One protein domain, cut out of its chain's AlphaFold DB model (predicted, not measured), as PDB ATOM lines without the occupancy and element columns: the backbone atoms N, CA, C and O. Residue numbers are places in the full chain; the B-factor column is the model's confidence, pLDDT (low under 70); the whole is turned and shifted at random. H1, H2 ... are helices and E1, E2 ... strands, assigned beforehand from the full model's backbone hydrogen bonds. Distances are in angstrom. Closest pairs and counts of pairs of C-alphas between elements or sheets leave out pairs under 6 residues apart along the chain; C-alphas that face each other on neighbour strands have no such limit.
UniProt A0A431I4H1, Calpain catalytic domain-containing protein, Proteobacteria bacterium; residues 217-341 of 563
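This is residues 217 to 341 of the 563 residues of the protein "Calpain catalytic domain-containing protein" of Proteobacteria bacterium (UniProt A0A431I4H1). What is the main picture? Helix H4 runs through the middle of the domain, with a small sheet of three strands, E1, E2 and E3, packed along one side of it. H1, H3 and H6 are set round its other sides, H2 sits at the last-residue end of H1, and H5 lies beyond the last-residue end of H4. What is it built of? The printed part has 125 residues with six named helices and three named strands, in the order H1 H2 E1 E2 E3 H3 H4 H5 H6; the class is mostly helix and the sheet, E1 - E2 - E3, is antiparallel. How large is it? It is compact, with a radius of gyration of the C-alphas of 14.6 A and spans of 41 by 30 by 29 A.

How is the sheet made? E1, residues 250 to 253, E2, residues 256 to 260, and E3, residues 270 to 273, form a meander, each strand the antiparallel neighbour of the one before, and both pairs are hairpins. N 251 and O 258 are 2.8 A apart across E1 and E2, and N 273 and O 257 are 2.8 A apart across E2 and E3, within hydrogen-bond range. What is on the sheet? H4, residues 293 to 305, is on one face, making two layers, helix over sheet, at a height over the sheet of 8.9 A. It lies over E2 and E3 and runs across the strands, but only just, at 61 degrees to E3 on the local plane; its closest C-alphas to E3 are those of Ala 300 and Ile 271, 6.0 A apart. What surrounds H4? H6, residues 327 to 332, only just touches residues 302 to 305 of H4, with 3 pairs of C-alphas within 8 A, the closest those of Gly 302 and Phe 330 at 6.7 A, at a steep tilt of 65 degrees, opposite ways. H3, residues 278 to 283, and H5, residues 308 to 315, are each close to H4 but not clearly touching it, their closest C-alphas being Val 281 and Thr 295 at 6.5 A, and Tyr 310 and Ile 304 at 6.8 A. H1, residues 228 to 241, is near H4, and it only just touches H2, residues 243 to 247, only at the corner, with 3 pairs of C-alphas within 8 A, the closest those of Ile 238 and Val 246 at 6.8 A. What of the helix backbones? In H1 to H6 every O i to N i+4 pair is within hydrogen-bond range.

Where is the sheet's longest strand? E2 measures 13.4 A from C-alpha 256 at (-5.928, 2.256, 21.859) to C-alpha 260. Where are the long helices? H1 begins at C-alpha 228, (-16.860, -17.207, 9.114), and measures 19.6 A; H4 measures 18.6 A and ends at C-alpha 305, (-2.528, -13.788, 10.008).

How far does it reach, and is it cut? The two C-alphas farthest apart, those of Thr 289 and Lys 317, are 43.7 A apart, and the printed part has no cut. Which link is long, and where is confidence low? The link from H5 to H6, 11 residues, is long. The mean pLDDT of the printed part is 70.9, and residues 224 to 226, 254 to 255, 262 to 268 and 305 to 341 are under 70.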
ATOM      1  N   TYR A 217     -22.824 -14.097  21.501       94.75
ATOM      2  CA  TYR A 217     -22.844 -14.717  20.174       94.75
ATOM      3  C   TYR A 217     -23.998 -14.178  19.312       94.75
ATOM      4  O   TYR A 217     -23.870 -14.146  18.098       94.75
ATOM      5  N   ASN A 218     -25.094 -13.696  19.917       91.31
ATOM      6  CA  ASN A 218     -26.190 -13.030  19.199       91.31
ATOM      7  C   ASN A 218     -25.776 -11.686  18.577       91.31
ATOM      8  O   ASN A 218     -26.455 -11.208  17.675       91.31
ATOM      9  N   ASN A 219     -24.677 -11.099  19.048       90.75
ATOM     10  CA  ASN A 219     -24.137  -9.827  18.580       90.75
ATOM     11  C   ASN A 219     -22.890 -10.058  17.701       90.75
ATOM     12  O   ASN A 219     -22.060  -9.169  17.553       90.75
ATOM     13  N   ILE A 220     -22.719 -11.277  17.175       90.56
ATOM     14  CA  ILE A 220     -21.729 -11.584  16.145       90.56
ATOM     15  C   ILE A 220     -22.429 -11.544  14.799       90.56
ATOM     16  O   ILE A 220     -23.236 -12.435  14.502       90.56
ATOM     17  N   HIS A 221     -22.072 -10.556  13.988       84.06
ATOM     18  CA  HIS A 221     -22.536 -10.431  12.620       84.06
ATOM     19  C   HIS A 221     -21.340 -10.243  11.695       84.06
ATOM     20  O   HIS A 221     -20.596  -9.268  11.787       84.06
ATOM     21  N   GLN A 222     -21.142 -11.220  10.816       78.94
ATOM     22  CA  GLN A 222     -20.092 -11.176   9.806       78.94
ATOM     23  C   GLN A 222     -20.279  -9.999   8.848       78.94
ATOM     24  O   GLN A 222     -21.404  -9.709   8.439       78.94
ATOM     25  N   GLY A 223     -19.178  -9.358   8.460       72.69
ATOM     26  CA  GLY A 223     -19.161  -8.281   7.475       72.69
ATOM     27  C   GLY A 223     -19.151  -8.772   6.027       72.69
ATOM     28  O   GLY A 223     -19.801  -9.749   5.651       72.69
ATOM     29  N   ALA A 224     -18.389  -8.066   5.196       68.12
ATOM     30  CA  ALA A 224     -18.056  -8.475   3.834       68.12
ATOM     31  C   ALA A 224     -16.800  -9.364   3.764       68.12
ATOM     32  O   ALA A 224     -16.589 -10.029   2.750       68.12
ATOM     33  N   VAL A 225     -15.992  -9.387   4.827       66.50
ATOM     34  CA  VAL A 225     -14.857 -10.304   5.003       66.50
ATOM     35  C   VAL A 225     -15.371 -11.735   5.234       66.50
ATOM     36  O   VAL A 225     -16.374 -11.950   5.916       66.50
ATOM     37  N   GLY A 226     -14.712 -12.739   4.650       67.00
ATOM     38  CA  GLY A 226     -15.063 -14.159   4.813       67.00
ATOM     39  C   GLY A 226     -14.439 -14.824   6.038       67.00
ATOM     40  O   GLY A 226     -13.813 -15.871   5.920       67.00
ATOM     41  N   ASP A 227     -14.575 -14.227   7.219       72.06
ATOM     42  CA  ASP A 227     -14.000 -14.710   8.484       72.06
ATOM     43  C   ASP A 227     -14.929 -15.671   9.246       72.06
ATOM     44  O   ASP A 227     -14.830 -15.834  10.463       72.06
ATOM     45  N   CYS A 228     -15.819 -16.362   8.529       80.62
ATOM     46  CA  CYS A 228     -16.860 -17.207   9.114       80.62
ATOM     47  C   CYS A 228     -16.318 -18.233  10.115       80.62
ATOM     48  O   CYS A 228     -16.927 -18.454  11.160       80.62
ATOM     49  N   TYR A 229     -15.160 -18.829   9.826       80.25
ATOM     50  CA  TYR A 229     -14.480 -19.787  10.693       80.25
ATOM     51  C   TYR A 229     -14.040 -19.146  12.019       80.25
ATOM     52  O   TYR A 229     -14.255 -19.724  13.084       80.25
ATOM     53  N   PHE A 230     -13.510 -17.920  11.982       86.38
ATOM     54  CA  PHE A 230     -13.139 -17.147  13.166       86.38
ATOM     55  C   PHE A 230     -14.368 -16.782  14.002       86.38
ATOM     56  O   PHE A 230     -14.407 -17.056  15.205       86.38
ATOM     57  N   LEU A 231     -15.414 -16.264  13.359       90.62
ATOM     58  CA  LEU A 231     -16.662 -15.887  14.021       90.62
ATOM     59  C   LEU A 231     -17.426 -17.088  14.593       90.62
ATOM     60  O   LEU A 231     -18.028 -16.980  15.665       90.62
ATOM     61  N   ALA A 232     -17.379 -18.247  13.931       93.00
ATOM     62  CA  ALA A 232     -17.989 -19.481  14.416       93.00
ATOM     63  C   ALA A 232     -17.272 -20.021  15.668       93.00
ATOM     64  O   ALA A 232     -17.940 -20.410  16.635       93.00
ATOM     65  N   VAL A 233     -15.931 -19.985  15.694       94.81
ATOM     66  CA  VAL A 233     -15.135 -20.328  16.888       94.81
ATOM     67  C   VAL A 233     -15.401 -19.322  18.014       94.81
ATOM     68  O   VAL A 233     -15.642 -19.733  19.149       94.81
ATOM     69  N   LEU A 234     -15.446 -18.017  17.718       96.25
ATOM     70  CA  LEU A 234     -15.736 -16.965  18.698       96.25
ATOM     71  C   LEU A 234     -17.139 -17.105  19.308       96.25
ATOM     72  O   LEU A 234     -17.292 -17.037  20.529       96.25
ATOM     73  N   GLY A 235     -18.156 -17.379  18.489       97.62
ATOM     74  CA  GLY A 235     -19.515 -17.659  18.957       97.62
ATOM     75  C   GLY A 235     -19.568 -18.875  19.883       97.62
ATOM     76  O   GLY A 235     -20.207 -18.831  20.938       97.62
ATOM     77  N   GLY A 236     -18.830 -19.936  19.544       97.69
ATOM     78  CA  GLY A 236     -18.721 -21.130  20.381       97.69
ATOM     79  C   GLY A 236     -17.985 -20.858  21.689       97.69
ATOM     80  O   GLY A 236     -18.402 -21.341  22.741       97.69
ATOM     81  N   LEU A 237     -16.942 -20.030  21.652       96.75
ATOM     82  CA  LEU A 237     -16.173 -19.630  22.825       96.75
ATOM     83  C   LEU A 237     -17.028 -18.840  23.821       96.75
ATOM     84  O   LEU A 237     -17.033 -19.165  25.011       96.75
ATOM     85  N   ILE A 238     -17.806 -17.864  23.339       98.06
ATOM     86  CA  ILE A 238     -18.767 -17.117  24.164       98.06
ATOM     87  C   ILE A 238     -19.814 -18.069  24.753       98.06
ATOM     88  O   ILE A 238     -20.098 -17.994  25.947       98.06
ATOM     89  N   ASN A 239     -20.354 -18.998  23.961       97.94
ATOM     90  CA  ASN A 239     -21.356 -19.957  24.431       97.94
ATOM     91  C   ASN A 239     -20.814 -20.922  25.509       97.94
ATOM     92  O   ASN A 239     -21.509 -21.232  26.476       97.94
ATOM     93  N   GLN A 240     -19.567 -21.390  25.380       97.25
ATOM     94  CA  GLN A 240     -18.996 -22.380  26.302       97.25
ATOM     95  C   GLN A 240     -18.323 -21.778  27.540       97.25
ATOM     96  O   GLN A 240     -18.380 -22.392  28.609       97.25
ATOM     97  N   ARG A 241     -17.691 -20.601  27.415       95.31
ATOM     98  CA  ARG A 241     -16.884 -19.963  28.479       95.31
ATOM     99  C   ARG A 241     -17.427 -18.620  28.968       95.31
ATOM    100  O   ARG A 241     -16.962 -18.120  29.990       95.31
ATOM    101  N   GLY A 242     -18.435 -18.073  28.294       96.44
ATOM    102  CA  GLY A 242     -19.096 -16.826  28.659       96.44
ATOM    103  C   GLY A 242     -18.341 -15.569  28.222       96.44
ATOM    104  O   GLY A 242     -17.132 -15.575  27.982       96.44
ATOM    105  N   ALA A 243     -19.079 -14.459  28.188       96.31
ATOM    106  CA  ALA A 243     -18.601 -13.133  27.799       96.31
ATOM    107  C   ALA A 243     -17.301 -12.698  28.501       96.31
ATOM    108  O   ALA A 243     -16.427 -12.111  27.871       96.31
ATOM    109  N   GLN A 244     -17.135 -13.029  29.790       95.50
ATOM    110  CA  GLN A 244     -15.952 -12.654  30.576       95.50
ATOM    111  C   GLN A 244     -14.647 -13.226  30.005       95.50
ATOM    112  O   GLN A 244     -13.615 -12.566  30.100       95.50
ATOM    113  N   TYR A 245     -14.672 -14.428  29.418       93.31
ATOM    114  CA  TYR A 245     -13.473 -15.032  28.836       93.31
ATOM    115  C   TYR A 245     -12.963 -14.191  27.660       93.31
ATOM    116  O   TYR A 245     -11.787 -13.845  27.614       93.31
ATOM    117  N   VAL A 246     -13.871 -13.794  26.764       93.69
ATOM    118  CA  VAL A 246     -13.568 -12.938  25.607       93.69
ATOM    119  C   VAL A 246     -13.251 -11.504  26.040       93.69
ATOM    120  O   VAL A 246     -12.297 -10.918  25.539       93.69
ATOM    121  N   ALA A 247     -13.963 -10.958  27.032       93.12
ATOM    122  CA  ALA A 247     -13.661  -9.644  27.605       93.12
ATOM    123  C   ALA A 247     -12.223  -9.565  28.146       93.12
ATOM    124  O   ALA A 247     -11.553  -8.558  27.958       93.12
ATOM    125  N   ASN A 248     -11.721 -10.642  28.764       91.38
ATOM    126  CA  ASN A 248     -10.350 -10.721  29.275       91.38
ATOM    127  C   ASN A 248      -9.277 -10.789  28.170       91.38
ATOM    128  O   ASN A 248      -8.090 -10.630  28.469       91.38
ATOM    129  N   LEU A 249      -9.655 -11.030  26.909       90.12
ATOM    130  CA  LEU A 249      -8.731 -10.901  25.783       90.12
ATOM    131  C   LEU A 249      -8.460  -9.422  25.472       90.12
ATOM    132  O   LEU A 249      -7.335  -9.095  25.118       90.12
ATOM    133  N   ILE A 250      -9.439  -8.529  25.650       91.44
ATOM    134  CA  ILE A 250      -9.347  -7.117  25.252       91.44
ATOM    135  C   ILE A 250      -8.905  -6.239  26.434       91.44
ATOM    136  O   ILE A 250      -9.551  -6.182  27.477       91.44
ATOM    137  N   ASN A 251      -7.824  -5.487  26.244       88.94
ATOM    138  CA  ASN A 251      -7.309  -4.484  27.176       88.94
ATOM    139  C   ASN A 251      -7.577  -3.079  26.605       88.94
ATOM    140  O   ASN A 251      -7.564  -2.893  25.388       88.94
ATOM    141  N   ASN A 252      -7.798  -2.087  27.471       84.44
ATOM    142  CA  ASN A 252      -7.908  -0.674  27.092       84.44
ATOM    143  C   ASN A 252      -6.643   0.064  27.545       84.44
ATOM    144  O   ASN A 252      -6.375   0.146  28.744       84.44
ATOM    145  N   ASP A 253      -5.895   0.603  26.583       82.06
ATOM    146  CA  ASP A 253      -4.571   1.191  26.777       82.06
ATOM    147  C   ASP A 253      -4.598   2.715  26.527       82.06
ATOM    148  O   ASP A 253      -3.804   3.272  25.773       82.06
ATOM    149  N   ASN A 254      -5.524   3.420  27.193       67.31
ATOM    150  CA  ASN A 254      -5.666   4.889  27.171       67.31
ATOM    151  C   ASN A 254      -5.947   5.509  25.782       67.31
ATOM    152  O   ASN A 254      -5.471   6.604  25.478       67.31
ATOM    153  N   GLY A 255      -6.763   4.846  24.958       65.38
ATOM    154  CA  GLY A 255      -7.234   5.361  23.659       65.38
ATOM    155  C   GLY A 255      -6.974   4.418  22.482       65.38
ATOM    156  O   GLY A 255      -7.667   4.501  21.468       65.38
ATOM    157  N   SER A 256      -6.040   3.483  22.649       76.38
ATOM    158  CA  SER A 256      -5.928   2.256  21.859       76.38
ATOM    159  C   SER A 256      -6.443   1.056  22.657       76.38
ATOM    160  O   SER A 256      -6.728   1.152  23.858       76.38
ATOM    161  N   TYR A 257      -6.554  -0.086  21.986       84.81
ATOM    162  CA  TYR A 257      -6.840  -1.371  22.618       84.81
ATOM    163  C   TYR A 257      -5.670  -2.323  22.382       84.81
ATOM    164  O   TYR A 257      -4.915  -2.161  21.425       84.81
ATOM    165  N   SER A 258      -5.532  -3.354  23.211       86.69
ATOM    166  CA  SER A 258      -4.668  -4.482  22.870       86.69
ATOM    167  C   SER A 258      -5.321  -5.814  23.179       86.69
ATOM    168  O   SER A 258      -5.996  -5.972  24.197       86.69
ATOM    169  N   VAL A 259      -5.131  -6.782  22.289       86.56
ATOM    170  CA  VAL A 259      -5.694  -8.124  22.432       86.56
ATOM    171  C   VAL A 259      -4.600  -9.063  22.920       86.56
ATOM    172  O   VAL A 259      -3.565  -9.207  22.271       86.56
ATOM    173  N   ASN A 260      -4.815  -9.687  24.080       83.50
ATOM    174  CA  ASN A 260      -3.946 -10.734  24.602       83.50
ATOM    175  C   ASN A 260      -3.934 -11.897  23.602       83.50
ATOM    176  O   ASN A 260      -4.973 -12.495  23.326       83.50
ATOM    177  N   TYR A 261      -2.751 -12.226  23.101       74.94
ATOM    178  CA  TYR A 261      -2.503 -13.357  22.223       74.94
ATOM    179  C   TYR A 261      -1.496 -14.279  22.904       74.94
ATOM    180  O   TYR A 261      -0.579 -13.826  23.589       74.94
ATOM    181  N   SER A 262      -1.674 -15.590  22.777       60.50
ATOM    182  CA  SER A 262      -0.774 -16.547  23.420       60.50
ATOM    183  C   SER A 262      -0.518 -17.752  22.527       60.50
ATOM    184  O   SER A 262      -1.436 -18.275  21.901       60.50
ATOM    185  N   ASN A 263       0.735 -18.219  22.551       60.16
ATOM    186  CA  ASN A 263       1.219 -19.487  21.987       60.16
ATOM    187  C   ASN A 263       1.684 -19.486  20.510       60.16
ATOM    188  O   ASN A 263       1.592 -20.525  19.856       60.16
ATOM    189  N   ILE A 264       2.273 -18.384  20.032       54.62
ATOM    190  CA  ILE A 264       3.252 -18.349  18.921       54.62
ATOM    191  C   ILE A 264       4.503 -17.573  19.415       54.62
ATOM    192  O   ILE A 264       4.389 -16.812  20.376       54.62
ATOM    193  N   HIS A 265       5.711 -17.859  18.905       51.62
ATOM    194  CA  HIS A 265       6.957 -17.688  19.675       51.62
ATOM    195  C   HIS A 265       7.692 -16.345  19.530       51.62
ATOM    196  O   HIS A 265       8.423 -15.972  20.447       51.62
ATOM    197  N   SER A 266       7.522 -15.643  18.411       51.62
ATOM    198  CA  SER A 266       8.101 -14.322  18.103       51.62
ATOM    199  C   SER A 266       7.047 -13.221  17.926       51.62
ATOM    200  O   SER A 266       7.385 -12.064  17.694       51.62
ATOM    201  N   VAL A 267       5.768 -13.563  18.087       58.25
ATOM    202  CA  VAL A 267       4.671 -12.598  18.140       58.25
ATOM    203  C   VAL A 267       4.484 -12.107  19.577       58.25
ATOM    204  O   VAL A 267       4.423 -12.912  20.509       58.25
ATOM    205  N   ASP A 268       4.349 -10.790  19.756       63.62
ATOM    206  CA  ASP A 268       4.039 -10.186  21.053       63.62
ATOM    207  C   ASP A 268       2.797 -10.823  21.692       63.62
ATOM    208  O   ASP A 268       1.761 -11.017  21.052       63.62
ATOM    209  N   SER A 269       2.848 -11.061  23.006       73.25
ATOM    210  CA  SER A 269       1.707 -11.608  23.758       73.25
ATOM    211  C   SER A 269       0.514 -10.645  23.873       73.25
ATOM    212  O   SER A 269      -0.508 -10.966  24.488       73.25
ATOM    213  N   ARG A 270       0.632  -9.449  23.286       82.94
ATOM    214  CA  ARG A 270      -0.418  -8.443  23.143       82.94
ATOM    215  C   ARG A 270      -0.318  -7.760  21.791       82.94
ATOM    216  O   ARG A 270       0.623  -7.015  21.540       82.94
ATOM    217  N   ILE A 271      -1.339  -7.940  20.965       82.44
ATOM    218  CA  ILE A 271      -1.456  -7.260  19.677       82.44
ATOM    219  C   ILE A 271      -2.081  -5.895  19.901       82.44
ATOM    220  O   ILE A 271      -3.201  -5.803  20.396       82.44
ATOM    221  N   GLN A 272      -1.354  -4.837  19.549       84.12
ATOM    222  CA  GLN A 272      -1.882  -3.476  19.579       84.12
ATOM    223  C   GLN A 272      -2.909  -3.285  18.460       84.12
ATOM    224  O   GLN A 272      -2.680  -3.656  17.308       84.12
ATOM    225  N   VAL A 273      -4.040  -2.688  18.820       79.00
ATOM    226  CA  VAL A 273      -5.166  -2.385  17.941       79.00
ATOM    227  C   VAL A 273      -5.422  -0.884  18.018       79.00
ATOM    228  O   VAL A 273      -5.510  -0.302  19.104       79.00
ATOM    229  N   GLY A 274      -5.494  -0.241  16.853       71.94
ATOM    230  CA  GLY A 274      -5.761   1.190  16.760       71.94
ATOM    231  C   GLY A 274      -7.169   1.559  17.228       71.94
ATOM    232  O   GLY A 274      -7.967   0.724  17.657       71.94
ATOM    233  N   THR A 275      -7.505   2.842  17.124       76.19
ATOM    234  CA  THR A 275      -8.907   3.253  17.202       76.19
ATOM    235  C   THR A 275      -9.619   2.776  15.935       76.19
ATOM    236  O   THR A 275      -9.355   3.312  14.862       76.19
ATOM    237  N   VAL A 276     -10.509   1.789  16.071       80.75
ATOM    238  CA  VAL A 276     -11.334   1.276  14.964       80.75
ATOM    239  C   VAL A 276     -12.143   2.415  14.340       80.75
ATOM    240  O   VAL A 276     -12.869   3.121  15.048       80.75
ATOM    241  N   ASN A 277     -12.030   2.583  13.025       85.12
ATOM    242  CA  ASN A 277     -12.697   3.634  12.263       85.12
ATOM    243  C   ASN A 277     -13.971   3.138  11.544       85.12
ATOM    244  O   ASN A 277     -14.254   1.942  11.485       85.12
ATOM    245  N   ASP A 278     -14.764   4.067  10.997       88.12
ATOM    246  CA  ASP A 278     -16.056   3.739  10.373       88.12
ATOM    247  C   ASP A 278     -15.921   2.816   9.142       88.12
ATOM    248  O   ASP A 278     -16.805   1.996   8.917       88.12
ATOM    249  N   LEU A 279     -14.828   2.884   8.366       86.69
ATOM    250  CA  LEU A 279     -14.618   1.976   7.227       86.69
ATOM    251  C   LEU A 279     -14.270   0.552   7.661       86.69
ATOM    252  O   LEU A 279     -14.722  -0.385   7.012       86.69
ATOM    253  N   GLU A 280     -13.524   0.374   8.754       83.31
ATOM    254  CA  GLU A 280     -13.232  -0.957   9.307       83.31
ATOM    255  C   GLU A 280     -14.528  -1.661   9.728       83.31
ATOM    256  O   GLU A 280     -14.752  -2.804   9.337       83.31
ATOM    257  N   VAL A 281     -15.437  -0.950  10.408       82.06
ATOM    258  CA  VAL A 281     -16.769  -1.475  10.780       82.06
ATOM    259  C   VAL A 281     -17.683  -1.683   9.565       82.06
ATOM    260  O   VAL A 281     -18.562  -2.539   9.595       82.06
ATOM    261  N   ALA A 282     -17.498  -0.922   8.484       81.19
ATOM    262  CA  ALA A 282     -18.295  -1.069   7.266       81.19
ATOM    263  C   ALA A 282     -17.946  -2.314   6.442       81.19
ATOM    264  O   ALA A 282     -18.801  -2.804   5.706       81.19
ATOM    265  N   VAL A 283     -16.694  -2.781   6.503       77.00
ATOM    266  CA  VAL A 283     -16.222  -3.935   5.717       77.00
ATOM    267  C   VAL A 283     -16.103  -5.209   6.554       77.00
ATOM    268  O   VAL A 283     -16.354  -6.294   6.029       77.00
ATOM    269  N   GLY A 284     -15.720  -5.083   7.825       75.88
ATOM    270  CA  GLY A 284     -15.463  -6.189   8.743       75.88
ATOM    271  C   GLY A 284     -16.680  -6.614   9.561       75.88
ATOM    272  O   GLY A 284     -17.795  -6.114   9.391       75.88
ATOM    273  N   ALA A 285     -16.461  -7.566  10.458       80.75
ATOM    274  CA  ALA A 285     -17.437  -8.013  11.436       80.75
ATOM    275  C   ALA A 285     -17.801  -6.891  12.429       80.75
ATOM    276  O   ALA A 285     -16.952  -6.155  12.945       80.75
ATOM    277  N   TYR A 286     -19.091  -6.776  12.738       82.44
ATOM    278  CA  TYR A 286     -19.658  -5.712  13.570       82.44
ATOM    279  C   TYR A 286     -20.691  -6.295  14.547       82.44
ATOM    280  O   TYR A 286     -21.235  -7.375  14.329       82.44
ATOM    281  N   SER A 287     -20.961  -5.587  15.650       84.88
ATOM    282  CA  SER A 287     -21.946  -6.019  16.663       84.88
ATOM    283  C   SER A 287     -23.189  -5.113  16.738       84.88
ATOM    284  O   SER A 287     -23.993  -5.166  17.669       84.88
ATOM    285  N   GLY A 288     -23.357  -4.237  15.745       79.75
ATOM    286  CA  GLY A 288     -24.398  -3.212  15.719       79.75
ATOM    287  C   GLY A 288     -24.206  -2.202  16.852       79.75
ATOM    288  O   GLY A 288     -23.111  -1.684  17.060       79.75
ATOM    289  N   THR A 289     -25.261  -1.948  17.628       80.56
ATOM    290  CA  THR A 289     -25.221  -1.011  18.767       80.56
ATOM    291  C   THR A 289     -24.420  -1.517  19.976       80.56
ATOM    292  O   THR A 289     -24.324  -0.812  20.977       80.56
ATOM    293  N   HIS A 290     -23.852  -2.724  19.901       86.75
ATOM    294  CA  HIS A 290     -23.149  -3.413  20.989       86.75
ATOM    295  C   HIS A 290     -21.628  -3.133  21.016       86.75
ATOM    296  O   HIS A 290     -20.872  -3.740  21.774       86.75
ATOM    297  N   GLY A 291     -21.166  -2.150  20.240       87.50
ATOM    298  CA  GLY A 291     -19.786  -1.670  20.269       87.50
ATOM    299  C   GLY A 291     -18.808  -2.460  19.404       87.50
ATOM    300  O   GLY A 291     -19.163  -3.353  18.636       87.50
ATOM    301  N   ASN A 292     -17.538  -2.090  19.515       87.69
ATOM    302  CA  ASN A 292     -16.507  -2.464  18.548       87.69
ATOM    303  C   ASN A 292     -15.610  -3.603  19.045       87.69
ATOM    304  O   ASN A 292     -14.595  -3.882  18.416       87.69
ATOM    305  N   TRP A 293     -15.964  -4.282  20.146       92.19
ATOM    306  CA  TRP A 293     -15.235  -5.455  20.649       92.19
ATOM    307  C   TRP A 293     -15.003  -6.513  19.562       92.19
ATOM    308  O   TRP A 293     -13.928  -7.105  19.520       92.19
ATOM    309  N   LEU A 294     -15.976  -6.717  18.667       90.75
ATOM    310  CA  LEU A 294     -15.868  -7.691  17.587       90.75
ATOM    311  C   LEU A 294     -14.839  -7.260  16.535       90.75
ATOM    312  O   LEU A 294     -13.902  -8.006  16.270       90.75
ATOM    313  N   THR A 295     -14.949  -6.033  16.023       86.44
ATOM    314  CA  THR A 295     -14.008  -5.466  15.042       86.44
ATOM    315  C   THR A 295     -12.592  -5.322  15.619       86.44
ATOM    316  O   THR A 295     -11.615  -5.529  14.912       86.44
ATOM    317  N   ILE A 296     -12.452  -5.047  16.925       87.75
ATOM    318  CA  ILE A 296     -11.158  -5.043  17.634       87.75
ATOM    319  C   ILE A 296     -10.512  -6.439  17.617       87.75
ATOM    320  O   ILE A 296      -9.305  -6.556  17.400       87.75
ATOM    321  N   LEU A 297     -11.296  -7.500  17.842       89.62
ATOM    322  CA  LEU A 297     -10.805  -8.882  17.800       89.62
ATOM    323  C   LEU A 297     -10.495  -9.340  16.368       89.62
ATOM    324  O   LEU A 297      -9.457  -9.962  16.160       89.62
ATOM    325  N   GLU A 298     -11.346  -9.011  15.395       85.31
ATOM    326  CA  GLU A 298     -11.129  -9.287  13.965       85.31
ATOM    327  C   GLU A 298      -9.863  -8.581  13.449       85.31
ATOM    328  O   GLU A 298      -9.019  -9.209  12.814       85.31
ATOM    329  N   GLN A 299      -9.660  -7.304  13.793       80.75
ATOM    330  CA  GLN A 299      -8.457  -6.550  13.428       80.75
ATOM    331  C   GLN A 299      -7.191  -7.135  14.068       80.75
ATOM    332  O   GLN A 299      -6.159  -7.266  13.403       80.75
ATOM    333  N   ALA A 300      -7.249  -7.519  15.347       82.56
ATOM    334  CA  ALA A 300      -6.139  -8.204  16.002       82.56
ATOM    335  C   ALA A 300      -5.837  -9.563  15.349       82.56
ATOM    336  O   ALA A 300      -4.669  -9.897  15.157       82.56
ATOM    337  N   PHE A 301      -6.868 -10.320  14.967       81.12
ATOM    338  CA  PHE A 301      -6.718 -11.589  14.260       81.12
ATOM    339  C   PHE A 301      -6.099 -11.398  12.867       81.12
ATOM    340  O   PHE A 301      -5.134 -12.083  12.531       81.12
ATOM    341  N   GLY A 302      -6.550 -10.403  12.099       74.38
ATOM    342  CA  GLY A 302      -5.946 -10.034  10.817       74.38
ATOM    343  C   GLY A 302      -4.470  -9.650  10.941       74.38
ATOM    344  O   GLY A 302      -3.644 -10.123  10.163       74.38
ATOM    345  N   ASN A 303      -4.100  -8.885  11.973       74.50
ATOM    346  CA  ASN A 303      -2.697  -8.569  12.263       74.50
ATOM    347  C   ASN A 303      -1.849  -9.828  12.554       74.50
ATOM    348  O   ASN A 303      -0.680  -9.866  12.173       74.50
ATOM    349  N   ILE A 304      -2.421 -10.866  13.182       73.38
ATOM    350  CA  ILE A 304      -1.750 -12.160  13.406       73.38
ATOM    351  C   ILE A 304      -1.551 -12.929  12.104       73.38
ATOM    352  O   ILE A 304      -0.429 -13.364  11.836       73.38
ATOM    353  N   LEU A 305      -2.606 -13.078  11.293       69.75
ATOM    354  CA  LEU A 305      -2.528 -13.788  10.008       69.75
ATOM    355  C   LEU A 305      -1.500 -13.152   9.060       69.75
ATOM    356  O   LEU A 305      -0.897 -13.835   8.238       69.75
ATOM    357  N   MET A 306      -1.279 -11.847   9.213       64.25
ATOM    358  CA  MET A 306      -0.328 -11.048   8.448       64.25
ATOM    359  C   MET A 306       1.104 -11.025   9.011       64.25
ATOM    360  O   MET A 306       1.951 -10.323   8.460       64.25
ATOM    361  N   SER A 307       1.394 -11.754  10.095       65.00
ATOM    362  CA  SER A 307       2.743 -11.816  10.677       65.00
ATOM    363  C   SER A 307       3.666 -12.793   9.931       65.00
ATOM    364  O   SER A 307       3.227 -13.824   9.409       65.00
ATOM    365  N   ASP A 308       4.969 -12.491   9.909       59.97
ATOM    366  CA  ASP A 308       5.984 -13.306   9.221       59.97
ATOM    367  C   ASP A 308       6.073 -14.732   9.792       59.97
ATOM    368  O   ASP A 308       6.173 -15.700   9.037       59.97
ATOM    369  N   GLU A 309       5.993 -14.889  11.120       57.84
ATOM    370  CA  GLU A 309       6.025 -16.208  11.766       57.84
ATOM    371  C   GLU A 309       4.774 -17.022  11.443       57.84
ATOM    372  O   GLU A 309       4.897 -18.196  11.107       57.84
ATOM    373  N   TYR A 310       3.580 -16.421  11.479       60.53
ATOM    374  CA  TYR A 310       2.352 -17.121  11.099       60.53
ATOM    375  C   TYR A 310       2.390 -17.554   9.621       60.53
ATOM    376  O   TYR A 310       2.094 -18.707   9.295       60.53
ATOM    377  N   SER A 311       2.845 -16.660   8.736       55.88
ATOM    378  CA  SER A 311       3.037 -16.952   7.309       55.88
ATOM    379  C   SER A 311       4.025 -18.104   7.096       55.88
ATOM    380  O   SER A 311       3.773 -19.012   6.303       55.88
ATOM    381  N   PHE A 312       5.131 -18.123   7.843       51.44
ATOM    382  CA  PHE A 312       6.096 -19.220   7.822       51.44
ATOM    383  C   PHE A 312       5.527 -20.525   8.406       51.44
ATOM    384  O   PHE A 312       5.811 -21.602   7.883       51.44
ATOM    385  N   VAL A 313       4.716 -20.456   9.467       53.19
ATOM    386  CA  VAL A 313       4.088 -21.625  10.103       53.19
ATOM    387  C   VAL A 313       3.193 -22.375   9.113       53.19
ATOM    388  O   VAL A 313       3.264 -23.605   9.058       53.19
ATOM    389  N   TYR A 314       2.408 -21.651   8.306       51.34
ATOM    390  CA  TYR A 314       1.493 -22.242   7.321       51.34
ATOM    391  C   TYR A 314       2.136 -22.590   5.980       51.34
ATOM    392  O   TYR A 314       1.883 -23.663   5.435       51.34
ATOM    393  N   PHE A 315       2.955 -21.695   5.426       47.19
ATOM    394  CA  PHE A 315       3.455 -21.815   4.051       47.19
ATOM    395  C   PHE A 315       4.928 -22.269   3.972       47.19
ATOM    396  O   PHE A 315       5.476 -22.495   2.888       47.19
ATOM    397  N   GLY A 316       5.579 -22.452   5.124       46.09
ATOM    398  CA  GLY A 316       6.957 -22.920   5.240       46.09
ATOM    399  C   GLY A 316       7.973 -21.952   4.628       46.09
ATOM    400  O   GLY A 316       7.798 -20.734   4.609       46.09
ATOM    401  N   LYS A 317       9.070 -22.499   4.087       40.94
ATOM    402  CA  LYS A 317      10.122 -21.704   3.415       40.94
ATOM    403  C   LYS A 317       9.682 -21.102   2.073       40.94
ATOM    404  O   LYS A 317      10.348 -20.196   1.582       40.94
ATOM    405  N   ASN A 318       8.585 -21.590   1.495       40.09
ATOM    406  CA  ASN A 318       8.005 -21.068   0.261       40.09
ATOM    407  C   ASN A 318       6.883 -20.083   0.601       40.09
ATOM    408  O   ASN A 318       5.752 -20.275   0.164       40.09
ATOM    409  N   VAL A 319       7.203 -19.032   1.368       38.72
ATOM    410  CA  VAL A 319       6.300 -17.883   1.529       38.72
ATOM    411  C   VAL A 319       5.928 -17.414   0.119       38.72
ATOM    412  O   VAL A 319       6.833 -17.029  -0.636       38.72
ATOM    413  N   PRO A 320       4.649 -17.494  -0.294       34.41
ATOM    414  CA  PRO A 320       4.250 -17.056  -1.619       34.41
ATOM    415  C   PRO A 320       4.608 -15.580  -1.740       34.41
ATOM    416  O   PRO A 320       4.339 -14.805  -0.821       34.41
ATOM    417  N   SER A 321       5.280 -15.203  -2.832       33.59
ATOM    418  CA  SER A 321       5.783 -13.839  -3.016       33.59
ATOM    419  C   SER A 321       4.685 -12.821  -2.693       33.59
ATOM    420  O   SER A 321       3.539 -13.008  -3.099       33.59
ATOM    421  N   ALA A 322       5.043 -11.770  -1.944       32.69
ATOM    422  CA  ALA A 322       4.168 -10.963  -1.074       32.69
ATOM    423  C   ALA A 322       2.930 -10.263  -1.699       32.69
ATOM    424  O   ALA A 322       2.283  -9.455  -1.039       32.69
ATOM    425  N   GLY A 323       2.579 -10.549  -2.955       33.44
ATOM    426  CA  GLY A 323       1.319 -10.156  -3.586       33.44
ATOM    427  C   GLY A 323       0.117 -11.066  -3.281       33.44
ATOM    428  O   GLY A 323      -1.003 -10.639  -3.536       33.44
ATOM    429  N   ILE A 324       0.303 -12.285  -2.744       33.25
ATOM    430  CA  ILE A 324      -0.820 -13.225  -2.478       33.25
ATOM    431  C   ILE A 324      -1.292 -13.204  -1.014       33.25
ATOM    432  O   ILE A 324      -2.427 -13.557  -0.734       33.25
ATOM    433  N   TYR A 325      -0.468 -12.734  -0.077       38.09
ATOM    434  CA  TYR A 325      -0.835 -12.592   1.340       38.09
ATOM    435  C   TYR A 325      -0.383 -11.223   1.831       38.09
ATOM    436  O   TYR A 325       0.556 -11.075   2.604       38.09
ATOM    437  N   SER A 326      -1.017 -10.199   1.270       39.28
ATOM    438  CA  SER A 326      -0.910  -8.817   1.724       39.28
ATOM    439  C   SER A 326      -2.113  -8.498   2.619       39.28
ATOM    440  O   SER A 326      -3.110  -9.207   2.571       39.28
ATOM    441  N   LEU A 327      -2.082  -7.424   3.411       39.38
ATOM    442  CA  LEU A 327      -3.268  -7.011   4.176       39.38
ATOM    443  C   LEU A 327      -4.478  -6.677   3.264       39.38
ATOM    444  O   LEU A 327      -5.600  -6.997   3.647       39.38
ATOM    445  N   PRO A 328      -4.294  -6.169   2.024       37.59
ATOM    446  CA  PRO A 328      -5.322  -6.253   0.988       37.59
ATOM    447  C   PRO A 328      -5.894  -7.655   0.793       37.59
ATOM    448  O   PRO A 328      -7.108  -7.808   0.809       37.59
ATOM    449  N   THR A 329      -5.045  -8.678   0.711       42.06
ATOM    450  CA  THR A 329      -5.436 -10.092   0.627       42.06
ATOM    451  C   THR A 329      -5.924 -10.714   1.943       42.06
ATOM    452  O   THR A 329      -6.397 -11.839   1.914       42.06
ATOM    453  N   PHE A 330      -5.923 -10.011   3.077       47.16
ATOM    454  CA  PHE A 330      -6.761 -10.398   4.221       47.16
ATOM    455  C   PHE A 330      -8.215  -9.970   3.962       47.16
ATOM    456  O   PHE A 330      -9.120 -10.798   3.970       47.16
ATOM    457  N   TYR A 331      -8.432  -8.706   3.576       43.12
ATOM    458  CA  TYR A 331      -9.766  -8.206   3.215       43.12
ATOM    459  C   TYR A 331     -10.326  -8.793   1.903       43.12
ATOM    460  O   TYR A 331     -11.538  -8.758   1.705       43.12
ATOM    461  N   THR A 332      -9.485  -9.340   1.013       35.97
ATOM    462  CA  THR A 332      -9.921  -9.913  -0.278       35.97
ATOM    463  C   THR A 332      -9.617 -11.399  -0.470       35.97
ATOM    464  O   THR A 332     -10.399 -12.097  -1.105       35.97
ATOM    465  N   GLY A 333      -8.566 -11.945   0.143       35.34
ATOM    466  CA  GLY A 333      -8.291 -13.391   0.160       35.34
ATOM    467  C   GLY A 333      -9.233 -14.180   1.070       35.34
ATOM    468  O   GLY A 333      -9.076 -15.384   1.225       35.34
ATOM    469  N   MET A 334     -10.227 -13.512   1.655       38.50
ATOM    470  CA  MET A 334     -11.317 -14.140   2.392       38.50
ATOM    471  C   MET A 334     -12.648 -14.086   1.628       38.50
ATOM    472  O   MET A 334     -13.591 -14.726   2.064       38.50
ATOM    473  N   VAL A 335     -12.738 -13.445   0.450       35.16
ATOM    474  CA  VAL A 335     -13.857 -13.742  -0.472       35.16
ATOM    475  C   VAL A 335     -13.605 -15.010  -1.310       35.16
ATOM    476  O   VAL A 335     -14.533 -15.781  -1.505       35.16
ATOM    477  N   SER A 336     -12.375 -15.301  -1.752       31.84
ATOM    478  CA  SER A 336     -11.357 -16.122  -1.066       31.84
ATOM    479  C   SER A 336     -11.578 -17.624  -0.814       31.84
ATOM    480  O   SER A 336     -10.629 -18.252  -0.361       31.84
ATOM    481  N   SER A 337     -12.729 -18.248  -1.065       31.08
ATOM    482  CA  SER A 337     -13.036 -19.594  -0.529       31.08
ATOM    483  C   SER A 337     -12.060 -20.758  -0.833       31.08
ATOM    484  O   SER A 337     -12.088 -21.738  -0.086       31.08
ATOM    485  N   THR A 338     -11.149 -20.682  -1.817       29.59
ATOM    486  CA  THR A 338      -9.941 -21.532  -1.876       29.59
ATOM    487  C   THR A 338      -8.961 -21.151  -0.767       29.59
ATOM    488  O   THR A 338      -7.885 -20.594  -1.003       29.59
ATOM    489  N   LEU A 339      -9.320 -21.498   0.460       39.72
ATOM    490  CA  LEU A 339      -8.438 -21.462   1.614       39.72
ATOM    491  C   LEU A 339      -8.109 -22.910   2.013       39.72
ATOM    492  O   LEU A 339      -9.017 -23.746   2.084       39.72
ATOM    493  N   PRO A 340      -6.825 -23.242   2.237       34.19
ATOM    494  CA  PRO A 340      -6.380 -24.620   2.421       34.19
ATOM    495  C   PRO A 340      -6.995 -25.285   3.660       34.19
ATOM    496  O   PRO A 340      -7.504 -24.626   4.568       34.19
ATOM    497  N   ILE A 341      -6.894 -26.617   3.706       34.62
ATOM    498  CA  ILE A 341      -7.165 -27.425   4.903       34.62
ATOM    499  C   ILE A 341      -6.471 -26.784   6.119       34.62
ATOM    500  O   ILE A 341      -5.299 -26.412   6.038       34.62
TER     501      ILE A 341